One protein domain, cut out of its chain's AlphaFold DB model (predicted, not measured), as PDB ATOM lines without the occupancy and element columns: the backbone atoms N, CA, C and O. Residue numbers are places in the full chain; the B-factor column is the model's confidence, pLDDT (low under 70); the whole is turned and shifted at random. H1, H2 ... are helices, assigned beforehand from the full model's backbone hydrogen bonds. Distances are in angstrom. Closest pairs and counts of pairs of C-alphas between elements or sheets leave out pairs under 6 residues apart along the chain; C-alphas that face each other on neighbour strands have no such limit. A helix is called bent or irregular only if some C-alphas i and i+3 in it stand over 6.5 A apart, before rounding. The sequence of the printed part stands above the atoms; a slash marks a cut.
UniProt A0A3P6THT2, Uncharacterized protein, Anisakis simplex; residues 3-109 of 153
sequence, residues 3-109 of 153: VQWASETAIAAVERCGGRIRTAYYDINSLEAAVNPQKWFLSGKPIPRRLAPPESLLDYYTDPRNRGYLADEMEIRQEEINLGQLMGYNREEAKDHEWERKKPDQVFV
ATOM      1  N   VAL A   3     -70.668  24.196 144.501       96.44
ATOM      2  CA  VAL A   3     -71.060  24.270 143.081       96.44
ATOM      3  C   VAL A   3     -70.072  23.469 142.232       96.44
ATOM      4  O   VAL A   3     -69.006  23.105 142.713       96.44
ATOM      5  N   GLN A   4     -70.381  23.172 140.973       96.31
ATOM      6  CA  GLN A   4     -69.441  22.459 140.096       96.31
ATOM      7  C   GLN A   4     -68.380  23.376 139.481       96.31
ATOM      8  O   GLN A   4     -67.275  22.918 139.200       96.31
ATOM      9  N   TRP A   5     -68.717  24.651 139.279       97.06
ATOM     10  CA  TRP A   5     -67.863  25.665 138.666       97.06
ATOM     11  C   TRP A   5     -68.194  27.046 139.233       97.06
ATOM     12  O   TRP A   5     -69.359  27.341 139.509       97.06
ATOM     13  N   ALA A   6     -67.189  27.904 139.373       97.88
ATOM     14  CA  ALA A   6     -67.357  29.295 139.775       97.88
ATOM     15  C   ALA A   6     -66.322  30.197 139.088       97.88
ATOM     16  O   ALA A   6     -65.191  29.778 138.849       97.88
ATOM     17  N   SER A   7     -66.711  31.437 138.776       97.69
ATOM     18  CA  SER A   7     -65.770  32.477 138.353       97.69
ATOM     19  C   SER A   7     -65.093  33.115 139.565       97.69
ATOM     20  O   SER A   7     -65.689  33.203 140.640       97.69
ATOM     21  N   GLU A   8     -63.889  33.650 139.371       96.69
ATOM     22  CA  GLU A   8     -63.147  34.369 140.414       96.69
ATOM     23  C   GLU A   8     -63.964  35.520 141.031       96.69
ATOM     24  O   GLU A   8     -64.005  35.690 142.246       96.69
ATOM     25  N   THR A   9     -64.717  36.256 140.208       96.69
ATOM     26  CA  THR A   9     -65.606  37.334 140.664       96.69
ATOM     27  C   THR A   9     -66.762  36.839 141.535       96.69
ATOM     28  O   THR A   9     -67.126  37.502 142.505       96.69
ATOM     29  N   ALA A  10     -67.342  35.677 141.217       97.44
ATOM     30  CA  ALA A  10     -68.409  35.079 142.015       97.44
ATOM     31  C   ALA A  10     -67.869  34.564 143.353       97.44
ATOM     32  O   ALA A  10     -68.502  34.758 144.391       97.44
ATOM     33  N   ILE A  11     -66.680  33.961 143.330       96.88
ATOM     34  CA  ILE A  11     -65.965  33.518 144.527       96.88
ATOM     35  C   ILE A  11     -65.698  34.711 145.452       96.88
ATOM     36  O   ILE A  11     -66.115  34.688 146.611       96.88
ATOM     37  N   ALA A  12     -65.110  35.786 144.917       95.94
ATOM     38  CA  ALA A  12     -64.835  37.013 145.657       95.94
ATOM     39  C   ALA A  12     -66.102  37.608 146.288       95.94
ATOM     40  O   ALA A  12     -66.096  38.009 147.450       95.94
ATOM     41  N   ALA A  13     -67.213  37.640 145.544       95.44
ATOM     42  CA  ALA A  13     -68.483  38.153 146.047       95.44
ATOM     43  C   ALA A  13     -69.017  37.334 147.235       95.44
ATOM     44  O   ALA A  13     -69.453  37.912 148.230       95.44
ATOM     45  N   VAL A  14     -68.950  35.999 147.158       94.06
ATOM     46  CA  VAL A  14     -69.373  35.111 148.254       94.06
ATOM     47  C   VAL A  14     -68.480  35.292 149.481       94.06
ATOM     48  O   VAL A  14     -68.984  35.429 150.597       94.06
ATOM     49  N   GLU A  15     -67.161  35.314 149.291       93.19
ATOM     50  CA  GLU A  15     -66.189  35.431 150.383       93.19
ATOM     51  C   GLU A  15     -66.210  36.803 151.056       93.19
ATOM     52  O   GLU A  15     -66.072  36.885 152.279       93.19
ATOM     53  N   ARG A  16     -66.452  37.871 150.289       93.19
ATOM     54  CA  ARG A  16     -66.633  39.234 150.804       93.19
ATOM     55  C   ARG A  16     -67.834  39.349 151.742       93.19
ATOM     56  O   ARG A  16     -67.811  40.161 152.660       93.19
ATOM     57  N   CYS A  17     -68.867  38.535 151.540       91.50
ATOM     58  CA  CYS A  17     -70.011  38.437 152.447       91.50
ATOM     59  C   CYS A  17     -69.751  37.525 153.663       91.50
ATOM     60  O   CYS A  17     -70.689  37.223 154.397       91.50
ATOM     61  N   GLY A  18     -68.521  37.036 153.857       89.44
ATOM     62  CA  GLY A  18     -68.176  36.072 154.908       89.44
ATOM     63  C   GLY A  18     -68.565  34.628 154.574       89.44
ATOM     64  O   GLY A  18     -68.425  33.732 155.403       89.44
ATOM     65  N   GLY A  19     -69.038  34.369 153.351       90.00
ATOM     66  CA  GLY A  19     -69.381  33.031 152.890       90.00
ATOM     67  C   GLY A  19     -68.153  32.161 152.611       90.00
ATOM     68  O   GLY A  19     -67.006  32.615 152.591       90.00
ATOM     69  N   ARG A  20     -68.414  30.878 152.358       89.88
ATOM     70  CA  ARG A  20     -67.445  29.919 151.810       89.88
ATOM     71  C   ARG A  20     -68.008  29.304 150.542       89.88
ATOM     72  O   ARG A  20     -69.210  29.018 150.473       89.88
ATOM     73  N   ILE A  21     -67.148  29.067 149.565       93.56
ATOM     74  CA  ILE A  21     -67.486  28.393 148.315       93.56
ATOM     75  C   ILE A  21     -66.522  27.230 148.099       93.56
ATOM     76  O   ILE A  21     -65.343  27.336 148.408       93.56
ATOM     77  N   ARG A  22     -67.041  26.109 147.606       94.44
ATOM     78  CA  ARG A  22     -66.268  24.926 147.225       94.44
ATOM     79  C   ARG A  22     -66.688  24.509 145.827       94.44
ATOM     80  O   ARG A  22     -67.891  24.449 145.560       94.44
ATOM     81  N   THR A  23     -65.728  24.188 144.971       97.25
ATOM     82  CA  THR A  23     -66.007  23.596 143.662       97.25
ATOM     83  C   THR A  23     -65.793  22.089 143.708       97.25
ATOM     84  O   THR A  23     -64.745  21.606 144.139       97.25
ATOM     85  N   ALA A  24     -66.806  21.315 143.318       96.38
ATOM     86  CA  ALA A  24     -66.751  19.860 143.374       96.38
ATOM     87  C   ALA A  24     -67.348  19.203 142.131       96.38
ATOM     88  O   ALA A  24     -68.421  19.581 141.665       96.38
ATOM     89  N   TYR A  25     -66.663  18.176 141.634       97.06
ATOM     90  CA  TYR A  25     -67.147  17.363 140.529       97.06
ATOM     91  C   TYR A  25     -68.241  16.389 140.987       97.06
ATOM     92  O   TYR A  25     -68.162  15.810 142.074       97.06
ATOM     93  N   TYR A  26     -69.248  16.200 140.135       96.62
ATOM     94  CA  TYR A  26     -70.287  15.185 140.282       96.62
ATOM     95  C   TYR A  26     -70.410  14.437 138.955       96.62
ATOM     96  O   TYR A  26     -70.756  15.041 137.940       96.62
ATOM     97  N   ASP A  27     -70.150  13.129 138.967       95.69
ATOM     98  CA  ASP A  27     -70.486  12.254 137.843       95.69
ATOM     99  C   ASP A  27     -72.010  12.141 137.668       95.69
ATOM    100  O   ASP A  27     -72.783  12.563 138.530       95.69
ATOM    101  N   ILE A  28     -72.452  11.554 136.555       95.62
ATOM    102  CA  ILE A  28     -73.874  11.476 136.190       95.62
ATOM    103  C   ILE A  28     -74.712  10.821 137.297       95.62
ATOM    104  O   ILE A  28     -75.746  11.366 137.674       95.62
ATOM    105  N   ASN A  29     -74.259   9.700 137.868       95.69
ATOM    106  CA  ASN A  29     -75.017   8.989 138.901       95.69
ATOM    107  C   ASN A  29     -75.072   9.797 140.199       95.69
ATOM    108  O   ASN A  29     -76.126   9.914 140.827       95.69
ATOM    109  N   SER A  30     -73.942  10.382 140.592       96.12
ATOM    110  CA  SER A  30     -73.862  11.237 141.777       96.12
ATOM    111  C   SER A  30     -74.713  12.497 141.640       96.12
ATOM    112  O   SER A  30     -75.340  12.923 142.611       96.12
ATOM    113  N   LEU A  31     -74.763  13.088 140.444       96.50
ATOM    114  CA  LEU A  31     -75.596  14.246 140.149       96.50
ATOM    115  C   LEU A  31     -77.081  13.876 140.172       96.50
ATOM    116  O   LEU A  31     -77.863  14.580 140.803       96.50
ATOM    117  N   GLU A  32     -77.474  12.763 139.545       97.06
ATOM    118  CA  GLU A  32     -78.853  12.260 139.602       97.06
ATOM    119  C   GLU A  32     -79.310  12.034 141.047       97.06
ATOM    120  O   GLU A  32     -80.401  12.471 141.429       97.06
ATOM    121  N   ALA A  33     -78.456  11.403 141.860       97.31
ATOM    122  CA  ALA A  33     -78.710  11.190 143.277       97.31
ATOM    123  C   ALA A  33     -78.852  12.520 144.035       97.31
ATOM    124  O   ALA A  33     -79.787  12.675 144.815       97.31
ATOM    125  N   ALA A  34     -77.969  13.492 143.793       95.94
ATOM    126  CA  ALA A  34     -77.986  14.783 144.481       95.94
ATOM    127  C   ALA A  34     -79.174  15.678 144.077       95.94
ATOM    128  O   ALA A  34     -79.733  16.366 144.929       95.94
ATOM    129  N   VAL A  35     -79.569  15.670 142.799       97.19
ATOM    130  CA  VAL A  35     -80.641  16.524 142.255       97.19
ATOM    131  C   VAL A  35     -82.022  16.045 142.690       97.19
ATOM    132  O   VAL A  35     -82.878  16.865 143.022       97.19
ATOM    133  N   ASN A  36     -82.264  14.730 142.705       97.06
ATOM    134  CA  ASN A  36     -83.526  14.173 143.194       97.06
ATOM    135  C   ASN A  36     -83.294  12.955 144.107       97.06
ATOM    136  O   ASN A  36     -83.526  11.810 143.695       97.06
ATOM    137  N   PRO A  37     -82.896  13.195 145.372       96.94
ATOM    138  CA  PRO A  37     -82.585  12.129 146.322       96.94
ATOM    139  C   PRO A  37     -83.776  11.205 146.578       96.94
ATOM    140  O   PRO A  37     -83.615   9.992 146.672       96.94
ATOM    141  N   GLN A  38     -84.995  11.752 146.623       96.38
ATOM    142  CA  GLN A  38     -86.207  10.961 146.836       96.38
ATOM    143  C   GLN A  38     -86.417   9.943 145.711       96.38
ATOM    144  O   GLN A  38     -86.662   8.769 145.987       96.38
ATOM    145  N   LYS A  39     -86.291  10.365 144.446       97.38
ATOM    146  CA  LYS A  39     -86.394   9.454 143.298       97.38
ATOM    147  C   LYS A  39     -85.281   8.404 143.324       97.38
ATOM    148  O   LYS A  39     -85.553   7.241 143.029       97.38
ATOM    149  N   TRP A  40     -84.060   8.789 143.702       97.69
ATOM    150  CA  TRP A  40     -82.946   7.852 143.840       97.69
ATOM    151  C   TRP A  40     -83.228   6.785 144.903       97.69
ATOM    152  O   TRP A  40     -83.161   5.595 144.602       97.69
ATOM    153  N   PHE A  41     -83.634   7.179 146.113       97.00
ATOM    154  CA  PHE A  41     -83.930   6.236 147.197       97.00
ATOM    155  C   PHE A  41     -85.118   5.323 146.872       97.00
ATOM    156  O   PHE A  41     -85.059   4.124 147.136       97.00
ATOM    157  N   LEU A  42     -86.161   5.842 146.216       96.88
ATOM    158  CA  LEU A  42     -87.298   5.030 145.762       96.88
ATOM    159  C   LEU A  42     -86.928   4.018 144.670       96.88
ATOM    160  O   LEU A  42     -87.630   3.023 144.508       96.88
ATOM    161  N   SER A  43     -85.829   4.231 143.940       96.12
ATOM    162  CA  SER A  43     -85.338   3.258 142.958       96.12
ATOM    163  C   SER A  43     -84.671   2.030 143.591       96.12
ATOM    164  O   SER A  43     -84.338   1.088 142.875       96.12
ATOM    165  N   GLY A  44     -84.455   2.033 144.914       94.88
ATOM    166  CA  GLY A  44     -83.801   0.936 145.630       94.88
ATOM    167  C   GLY A  44     -82.308   0.797 145.325       94.88
ATOM    168  O   GLY A  44     -81.706  -0.220 145.662       94.88
ATOM    169  N   LYS A  45     -81.698   1.799 144.680       95.38
ATOM    170  CA  LYS A  45     -80.256   1.842 144.427       95.38
ATOM    171  C   LYS A  45     -79.499   2.257 145.696       95.38
ATOM    172  O   LYS A  45     -79.979   3.130 146.425       95.38
ATOM    173  N   PRO A  46     -78.305   1.693 145.951       96.12
ATOM    174  CA  PRO A  46     -77.439   2.188 147.013       96.12
ATOM    175  C   PRO A  46     -76.983   3.621 146.711       96.12
ATOM    176  O   PRO A  46     -76.986   4.067 145.559       96.12
ATOM    177  N   ILE A  47     -76.588   4.354 147.748       96.69
ATOM    178  CA  ILE A  47     -75.969   5.675 147.588       96.69
ATOM    179  C   ILE A  47     -74.670   5.502 146.788       96.69
ATOM    180  O   ILE A  47     -73.801   4.743 147.226       96.69
ATOM    181  N   PRO A  48     -74.513   6.175 145.636       95.62
ATOM    182  CA  PRO A  48     -73.325   6.008 144.820       95.62
ATOM    183  C   PRO A  48     -72.113   6.644 145.503       95.62
ATOM    184  O   PRO A  48     -72.230   7.599 146.278       95.62
ATOM    185  N   ARG A  49     -70.936   6.105 145.192       93.62
ATOM    186  CA  ARG A  49     -69.662   6.779 145.431       93.62
ATOM    187  C   ARG A  49     -69.414   7.752 144.279       93.62
ATOM    188  O   ARG A  49     -69.602   7.367 143.126       93.62
ATOM    189  N   ARG A  50     -68.975   8.978 144.578       92.94
ATOM    190  CA  ARG A  50     -68.588   9.927 143.526       92.94
ATOM    191  C   ARG A  50     -67.318   9.470 142.838       92.94
ATOM    192  O   ARG A  50     -66.333   9.153 143.504       92.94
ATOM    193  N   LEU A  51     -67.339   9.501 141.514       93.06
ATOM    194  CA  LEU A  51     -66.147   9.250 140.718       93.06
ATOM    195  C   LEU A  51     -65.231  10.479 140.702       93.06
ATOM    196  O   LEU A  51     -65.671  11.615 140.906       93.06
ATOM    197  N   ALA A  52     -63.946  10.240 140.442       92.75
ATOM    198  CA  ALA A  52     -62.986  11.301 140.176       92.75
ATOM    199  C   ALA A  52     -63.357  12.066 138.888       92.75
ATOM    200  O   ALA A  52     -63.995  11.496 137.994       92.75
ATOM    201  N   PRO A  53     -62.977  13.353 138.774       95.31
ATOM    202  CA  PRO A  53     -63.131  14.092 137.533       95.31
ATOM    203  C   PRO A  53     -62.311  13.438 136.414       95.31
ATOM    204  O   PRO A  53     -61.299  12.787 136.689       95.31
ATOM    205  N   PRO A  54     -62.706  13.631 135.145       95.44
ATOM    206  CA  PRO A  54     -61.841  13.285 134.025       95.44
ATOM    207  C   PRO A  54     -60.534  14.085 134.104       95.44
ATOM    208  O   PRO A  54     -60.514  15.199 134.628       95.44
ATOM    209  N   GLU A  55     -59.461  13.541 133.527       95.31
ATOM    210  CA  GLU A  55     -58.117  14.139 133.550       95.31
ATOM    211  C   GLU A  55     -58.117  15.609 133.100       95.31
ATOM    212  O   GLU A  55     -57.524  16.459 133.754       95.31
ATOM    213  N   SER A  56     -58.900  15.945 132.069       96.38
ATOM    214  CA  SER A  56     -59.030  17.315 131.551       96.38
ATOM    215  C   SER A  56     -59.587  18.336 132.553       96.38
ATOM    216  O   SER A  56     -59.490  19.536 132.312       96.38
ATOM    217  N   LEU A  57     -60.245  17.884 133.625       95.81
ATOM    218  CA  LEU A  57     -60.815  18.731 134.677       95.81
ATOM    219  C   LEU A  57     -60.061  18.601 136.006       95.81
ATOM    220  O   LEU A  57     -60.396  19.306 136.958       95.81
ATOM    221  N   LEU A  58     -59.069  17.711 136.094       95.75
ATOM    222  CA  LEU A  58     -58.352  17.444 137.337       95.75
ATOM    223  C   LEU A  58     -57.626  18.694 137.844       95.75
ATOM    224  O   LEU A  58     -57.747  19.024 139.025       95.75
ATOM    225  N   ASP A  59     -56.967  19.427 136.944       97.25
ATOM    226  CA  ASP A  59     -56.270  20.678 137.261       97.25
ATOM    227  C   ASP A  59     -57.220  21.699 137.895       97.25
ATOM    228  O   ASP A  59     -56.899  22.306 138.914       97.25
ATOM    229  N   TYR A  60     -58.441  21.829 137.365       97.94
ATOM    230  CA  TYR A  60     -59.426  22.775 137.890       97.94
ATOM    231  C   TYR A  60     -59.807  22.474 139.344       97.94
ATOM    232  O   TYR A  60     -59.860  23.382 140.171       97.94
ATOM    233  N   TYR A  61     -60.068  21.202 139.662       97.50
ATOM    234  CA  TYR A  61     -60.511  20.782 140.996       97.50
ATOM    235  C   TYR A  61     -59.373  20.597 142.008       97.50
ATOM    236  O   TYR A  61     -59.659  20.428 143.198       97.50
ATOM    237  N   THR A  62     -58.123  20.638 141.545       97.12
ATOM    238  CA  THR A  62     -56.907  20.605 142.375       97.12
ATOM    239  C   THR A  62     -56.350  22.010 142.620       97.12
ATOM    240  O   THR A  62     -55.638  22.218 143.596       97.12
ATOM    241  N   ASP A  63     -56.704  22.993 141.790       97.69
ATOM    242  CA  ASP A  63     -56.263  24.378 141.954       97.69
ATOM    243  C   ASP A  63     -56.976  25.070 143.146       97.69
ATOM    244  O   ASP A  63     -58.213  25.207 143.149       97.69
ATOM    245  N   PRO A  64     -56.225  25.559 144.155       97.56
ATOM    246  CA  PRO A  64     -56.787  26.279 145.297       97.56
ATOM    247  C   PRO A  64     -57.507  27.576 144.900       97.56
ATOM    248  O   PRO A  64     -58.473  27.958 145.566       97.56
ATOM    249  N   ARG A  65     -57.142  28.219 143.782       97.31
ATOM    250  CA  ARG A  65     -57.816  29.432 143.274       97.31
ATOM    251  C   ARG A  65     -59.269  29.179 142.917       97.31
ATOM    252  O   ARG A  65     -60.118  30.047 143.111       97.31
ATOM    253  N   ASN A  66     -59.589  27.971 142.468       97.69
ATOM    254  CA  ASN A  66     -60.958  27.583 142.140       97.69
ATOM    255  C   ASN A  66     -61.727  27.067 143.361       97.69
ATOM    256  O   ASN A  66     -62.885  26.667 143.229       97.69
ATOM    257  N   ARG A  67     -61.103  27.056 144.550       96.50
ATOM    258  CA  ARG A  67     -61.621  26.422 145.774       96.50
ATOM    259  C   ARG A  67     -61.951  24.950 145.509       96.50
ATOM    260  O   ARG A  67     -62.996  24.434 145.927       96.50
ATOM    261  N   GLY A  68     -61.058  24.316 144.749       96.62
ATOM    262  CA  GLY A  68     -61.163  22.943 144.295       96.62
ATOM    263  C   GLY A  68     -61.249  21.972 145.461       96.62
ATOM    264  O   GLY A  68     -60.532  22.077 146.452       96.62
ATOM    265  N   TYR A  69     -62.161  21.008 145.378       95.12
ATOM    266  CA  TYR A  69     -62.371  20.075 146.477       95.12
ATOM    267  C   TYR A  69     -61.207  19.111 146.749       95.12
ATOM    268  O   TYR A  69     -61.215  18.515 147.831       95.12
ATOM    269  N   LEU A  70     -60.288  18.957 145.787       95.38
ATOM    270  CA  LEU A  70     -59.063  18.155 145.872       95.38
ATOM    271  C   LEU A  70     -57.831  19.000 146.236       95.38
ATOM    272  O   LEU A  70     -56.770  18.430 146.463       95.38
ATOM    273  N   ALA A  71     -57.965  20.330 146.288       95.19
ATOM    274  CA  ALA A  71     -56.877  21.230 146.650       95.19
ATOM    275  C   ALA A  71     -56.555  21.159 148.152       95.19
ATOM    276  O   ALA A  71     -57.429  20.853 148.980       95.19
ATOM    277  N   ASP A  72     -55.308  21.482 148.495       93.12
ATOM    278  CA  ASP A  72     -54.853  21.546 149.880       93.12
ATOM    279  C   ASP A  72     -55.571  22.661 150.657       93.12
ATOM    280  O   ASP A  72     -55.834  23.756 150.153       93.12
ATOM    281  N   GLU A  73     -55.914  22.386 151.916       89.88
ATOM    282  CA  GLU A  73     -56.691  23.327 152.722       89.88
ATOM    283  C   GLU A  73     -55.911  24.586 153.095       89.88
ATOM    284  O   GLU A  73     -56.507  25.661 153.198       89.88
ATOM    285  N   MET A  74     -54.604  24.465 153.329       91.94
ATOM    286  CA  MET A  74     -53.766  25.607 153.679       91.94
ATOM    287  C   MET A  74     -53.571  26.506 152.463       91.94
ATOM    288  O   MET A  74     -53.664  27.727 152.587       91.94
ATOM    289  N   GLU A  75     -53.387  25.911 151.284       96.12
ATOM    290  CA  GLU A  75     -53.298  26.655 150.025       96.12
ATOM    291  C   GLU A  75     -54.606  27.384 149.695       96.12
ATOM    292  O   GLU A  75     -54.572  28.566 149.350       96.12
ATOM    293  N   ILE A  76     -55.768  26.739 149.881       94.19
ATOM    294  CA  ILE A  76     -57.070  27.406 149.717       94.19
ATOM    295  C   ILE A  76     -57.157  28.631 150.633       94.19
ATOM    296  O   ILE A  76     -57.495  29.715 150.167       94.19
ATOM    297  N   ARG A  77     -56.828  28.489 151.926       92.19
ATOM    298  CA  ARG A  77     -56.885  29.609 152.885       92.19
ATOM    299  C   ARG A  77     -55.986  30.767 152.465       92.19
ATOM    300  O   ARG A  77     -56.383  31.923 152.597       92.19
ATOM    301  N   GLN A  78     -54.799  30.466 151.941       94.69
ATOM    302  CA  GLN A  78     -53.897  31.487 151.425       94.69
ATOM    303  C   GLN A  78     -54.501  32.209 150.211       94.69
ATOM    304  O   GLN A  78     -54.459  33.437 150.149       94.69
ATOM    305  N   GLU A  79     -55.121  31.480 149.282       96.44
ATOM    306  CA  GLU A  79     -55.772  32.070 148.107       96.44
ATOM    307  C   GLU A  79     -57.036  32.878 148.443       96.44
ATOM    308  O   GLU A  79     -57.321  33.869 147.768       96.44
ATOM    309  N   GLU A  80     -57.768  32.545 149.512       94.19
ATOM    310  CA  GLU A  80     -58.857  33.395 150.025       94.19
ATOM    311  C   GLU A  80     -58.339  34.778 150.459       94.19
ATOM    312  O   GLU A  80     -58.955  35.807 150.162       94.19
ATOM    313  N   ILE A  81     -57.180  34.819 151.127       94.75
ATOM    314  CA  ILE A  81     -56.532  36.067 151.552       94.75
ATOM    315  C   ILE A  81     -55.996  36.828 150.335       94.75
ATOM    316  O   ILE A  81     -56.240  38.031 150.213       94.75
ATOM    317  N   ASN A  82     -55.304  36.134 149.426       96.25
ATOM    318  CA  ASN A  82     -54.729  36.726 148.216       96.25
ATOM    319  C   ASN A  82     -55.821  37.361 147.341       96.25
ATOM    320  O   ASN A  82     -55.673  38.505 146.906       96.25
ATOM    321  N   LEU A  83     -56.940  36.659 147.129       96.38
ATOM    322  CA  LEU A  83     -58.065  37.179 146.355       96.38
ATOM    323  C   LEU A  83     -58.707  38.391 147.035       96.38
ATOM    324  O   LEU A  83     -59.018  39.372 146.362       96.38
ATOM    325  N   GLY A  84     -58.869  38.353 148.361       95.31
ATOM    326  CA  GLY A  84     -59.356  39.497 149.133       95.31
ATOM    327  C   GLY A  84     -58.492  40.742 148.934       95.31
ATOM    328  O   GLY A  84     -59.004  41.809 148.591       95.31
ATOM    329  N   GLN A  85     -57.172  40.587 149.053       95.00
ATOM    330  CA  GLN A  85     -56.213  41.668 148.812       95.00
ATOM    331  C   GLN A  85     -56.286  42.191 147.372       95.00
ATOM    332  O   GLN A  85     -56.339  43.403 147.169       95.00
ATOM    333  N   LEU A  86     -56.350  41.291 146.384       96.19
ATOM    334  CA  LEU A  86     -56.464  41.635 144.965       96.19
ATOM    335  C   LEU A  86     -57.751  42.418 144.656       96.19
ATOM    336  O   LEU A  86     -57.728  43.374 143.883       96.19
ATOM    337  N   MET A  87     -58.866  42.028 145.272       95.69
ATOM    338  CA  MET A  87     -60.203  42.579 145.017       95.69
ATOM    339  C   MET A  87     -60.602  43.707 145.986       95.69
ATOM    340  O   MET A  87     -61.714  44.236 145.897       95.69
ATOM    341  N   GLY A  88     -59.722  44.087 146.916       94.88
ATOM    342  CA  GLY A  88     -59.928  45.203 147.841       94.88
ATOM    343  C   GLY A  88     -60.944  44.938 148.959       94.88
ATOM    344  O   GLY A  88     -61.644  45.864 149.375       94.88
ATOM    345  N   TYR A  89     -61.053  43.698 149.447       93.38
ATOM    346  CA  TYR A  89     -61.835  43.365 150.642       93.38
ATOM    347  C   TYR A  89     -61.014  42.551 151.646       93.38
ATOM    348  O   TYR A  89     -60.173  41.734 151.284       93.38
ATOM    349  N   ASN A  90     -61.281  42.750 152.936       90.44
ATOM    350  CA  ASN A  90     -60.656  41.937 153.971       90.44
ATOM    351  C   ASN A  90     -61.398  40.609 154.077       90.44
ATOM    352  O   ASN A  90     -62.615  40.590 154.272       90.44
ATOM    353  N   ARG A  91     -60.665  39.500 153.953       87.94
ATOM    354  CA  ARG A  91     -61.227  38.178 154.203       87.94
ATOM    355  C   ARG A  91     -61.515  38.035 155.695       87.94
ATOM    356  O   ARG A  91     -60.593  37.950 156.501       87.94
ATOM    357  N   GLU A  92     -62.793  38.009 156.055       79.81
ATOM    358  CA  GLU A  92     -63.216  37.589 157.388       79.81
ATOM    359  C   GLU A  92     -63.235  36.060 157.444       79.81
ATOM    360  O   GLU A  92     -63.822  35.406 156.575       79.81
ATOM    361  N   GLU A  93     -62.603  35.476 158.463       69.81
ATOM    362  CA  GLU A  93     -62.779  34.055 158.737       69.81
ATOM    363  C   GLU A  93     -64.252  33.795 159.057       69.81
ATOM    364  O   GLU A  93     -64.845  34.466 159.906       69.81
ATOM    365  N   ALA A  94     -64.859  32.829 158.363       64.50
ATOM    366  CA  ALA A  94     -66.238  32.446 158.636       64.50
ATOM    367  C   ALA A  94     -66.363  32.016 160.108       64.50
ATOM    368  O   ALA A  94     -65.785  31.004 160.511       64.50
ATOM    369  N   LYS A  95     -67.089  32.813 160.896       56.38
ATOM    370  CA  LYS A  95     -67.305  32.582 162.325       56.38
ATOM    371  C   LYS A  95     -68.184  31.342 162.534       56.38
ATOM    372  O   LYS A  95     -69.230  31.210 161.905       56.38
ATOM    373  N   ASP A  96     -67.755  30.470 163.441       51.75
ATOM    374  CA  ASP A  96     -68.614  29.613 164.273       51.75
ATOM    375  C   ASP A  96     -69.527  28.554 163.635       51.75
ATOM    376  O   ASP A  96     -70.430  28.046 164.299       51.75
ATOM    377  N   HIS A  97     -69.252  28.090 162.417       53.12
ATOM    378  CA  HIS A  97     -69.851  26.840 161.946       53.12
ATOM    379  C   HIS A  97     -68.769  25.894 161.432       53.12
ATOM    380  O   HIS A  97     -68.075  26.206 160.461       53.12
ATOM    381  N   GLU A  98     -68.633  24.726 162.076       62.44
ATOM    382  CA  GLU A  98     -68.019  23.559 161.442       62.44
ATOM    383  C   GLU A  98     -68.768  23.331 160.129       62.44
ATOM    384  O   GLU A  98     -69.896  22.845 160.096       62.44
ATOM    385  N   TRP A  99     -68.184  23.805 159.031       71.50
ATOM    386  CA  TRP A  99     -68.761  23.625 157.714       71.50
ATOM    387  C   TRP A  99     -68.756  22.126 157.419       71.50
ATOM    388  O   TRP A  99     -67.691  21.514 157.337       71.50
ATOM    389  N   GLU A 100     -69.945  21.549 157.254       75.12
ATOM    390  CA  GLU A 100     -70.120  20.143 156.905       75.12
ATOM    391  C   GLU A 100     -69.503  19.864 155.524       75.12
ATOM    392  O   GLU A 100     -70.116  20.056 154.468       75.12
ATOM    393  N   ARG A 101     -68.234  19.440 155.516       78.62
ATOM    394  CA  ARG A 101     -67.487  19.139 154.295       78.62
ATOM    395  C   ARG A 101     -67.693  17.677 153.921       78.62
ATOM    396  O   ARG A 101     -67.323  16.772 154.661       78.62
ATOM    397  N   LYS A 102     -68.230  17.443 152.724       89.31
ATOM    398  CA  LYS A 102     -68.291  16.097 152.138       89.31
ATOM    399  C   LYS A 102     -66.884  15.617 151.803       89.31
ATOM    400  O   LYS A 102     -66.105  16.387 151.223       89.31
ATOM    401  N   LYS A 103     -66.590  14.342 152.058       89.56
ATOM    402  CA  LYS A 103     -65.389  13.693 151.510       89.56
ATOM    403  C   LYS A 103     -65.370  13.781 149.973       89.56
ATOM    404  O   LYS A 103     -66.431  13.956 149.364       89.56
ATOM    405  N   PRO A 104     -64.196  13.677 149.327       91.69
ATOM    406  CA  PRO A 104     -64.077  13.694 147.867       91.69
ATOM    407  C   PRO A 104     -65.011  12.723 147.132       91.69
ATOM    408  O   PRO A 104     -65.472  13.027 146.031       91.69
ATOM    409  N   ASP A 105     -65.323  11.591 147.749       90.44
ATOM    410  CA  ASP A 105     -66.090  10.490 147.178       90.44
ATOM    411  C   ASP A 105     -67.550  10.431 147.685       90.44
ATOM    412  O   ASP A 105     -68.310   9.544 147.299       90.44
ATOM    413  N   GLN A 106     -67.975  11.402 148.504       92.44
ATOM    414  CA  GLN A 106     -69.270  11.408 149.192       92.44
ATOM    415  C   GLN A 106     -70.308  12.321 148.522       92.44
ATOM    416  O   GLN A 106     -70.037  13.476 148.189       92.44
ATOM    417  N   VAL A 107     -71.543  11.823 148.394       94.12
ATOM    418  CA  VAL A 107     -72.675  12.567 147.804       94.12
ATOM    419  C   VAL A 107     -73.484  13.329 148.854       94.12
ATOM    420  O   VAL A 107     -73.780  14.513 148.674       94.12
ATOM    421  N   PHE A 108     -73.837  12.672 149.959       94.69
ATOM    422  CA  PHE A 108     -74.723  13.206 150.996       94.69
ATOM    423  C   PHE A 108     -73.977  13.373 152.311       94.69
ATOM    424  O   PHE A 108     -73.247  12.477 152.722       94.69
ATOM    425  N   VAL A 109     -74.195  14.491 152.999       91.38
ATOM    426  CA  VAL A 109     -73.705  14.648 154.371       91.38
ATOM    427  C   VAL A 109     -74.512  13.731 155.293       91.38
ATOM    428  O   VAL A 109     -75.728  13.625 155.153       91.38
TER     429      VAL A 109
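Overview. This is residues 3 to 109 of the 153 residues of an uncharacterized protein of Anisakis simplex (UniProt A0A3P6THT2). Two small groups of helices make the ends of an elongated model, with long loops running between them: H1 and H5 stand about crosswise at one end, and H2 and H3 make a small corner at the other. H4 lies between the two ends and off to one side, and the last stretch, residues 88 to 109, runs from the H5 end back toward the H2 end. The printed part has 107 residues with five named helices, H1 to H5 in order along the chain, and no named strand; the class is all helix, though under half of the residues, 46 of 107, are in named helices. The whole is only just compact, close to loose, with a radius of gyration of the C-alphas of 15.5 A, and it is only just elongated, spanning 50 by 33 by 21 A.

Along the chain. Begin at Val 3 and go on to C-alpha 8 at (-63.147, 34.369, 140.414), where H1 begins; it holds residues 8 to 16 and is 12.0 A long. Next find H2, residues 28 to 35, 10.4 A long, and H3, residues 37 to 42, 8.5 A long. H4 holds residues 55 to 62, with 11.0 A from first to last C-alpha; it is irregular, with C-alphas 56 and 59 7.2 A apart. H5, residues 73 to 87, is the longest helix, 21.0 A, and ends at C-alpha 87 at (-60.203, 42.579, 145.017).

Arrangement. Look first at H1 and H5, which touch; their closest C-alphas, those of Ala 12 and Leu 83, are 6.8 A apart. Their lines are about perpendicular, at 85 degrees. Then go to H2 and H3, which only just touch, with 3 pairs of C-alphas within 8 A, and touch only at the corner by their link; the closest C-alphas, those of Ala 33 and Trp 40, are 5.4 A apart. Their lines are about perpendicular, at 74 degrees. H4 touches no helix. Among the pairs that are apart are H1 and H2, H3 and H4, and H4 and H5. In the backbones of H1, H2, H3 and H5 every O i to N i+4 pair is within hydrogen-bond range; in H4 2 of 4 are, and 4 of its 5 O i to N i+3 pairs.

Size, cuts and confidence. The two C-alphas farthest apart are those of Gly 44 and Gly 88, 50.3 A. The printed part has no cut. The links H1 to H2 and H3 to H4 are long, H4 to H5 is short, and H2 to H3 is tight. The mean pLDDT of the printed part is 92.4; look at residues 93 to 98 for the low confidence, under 70.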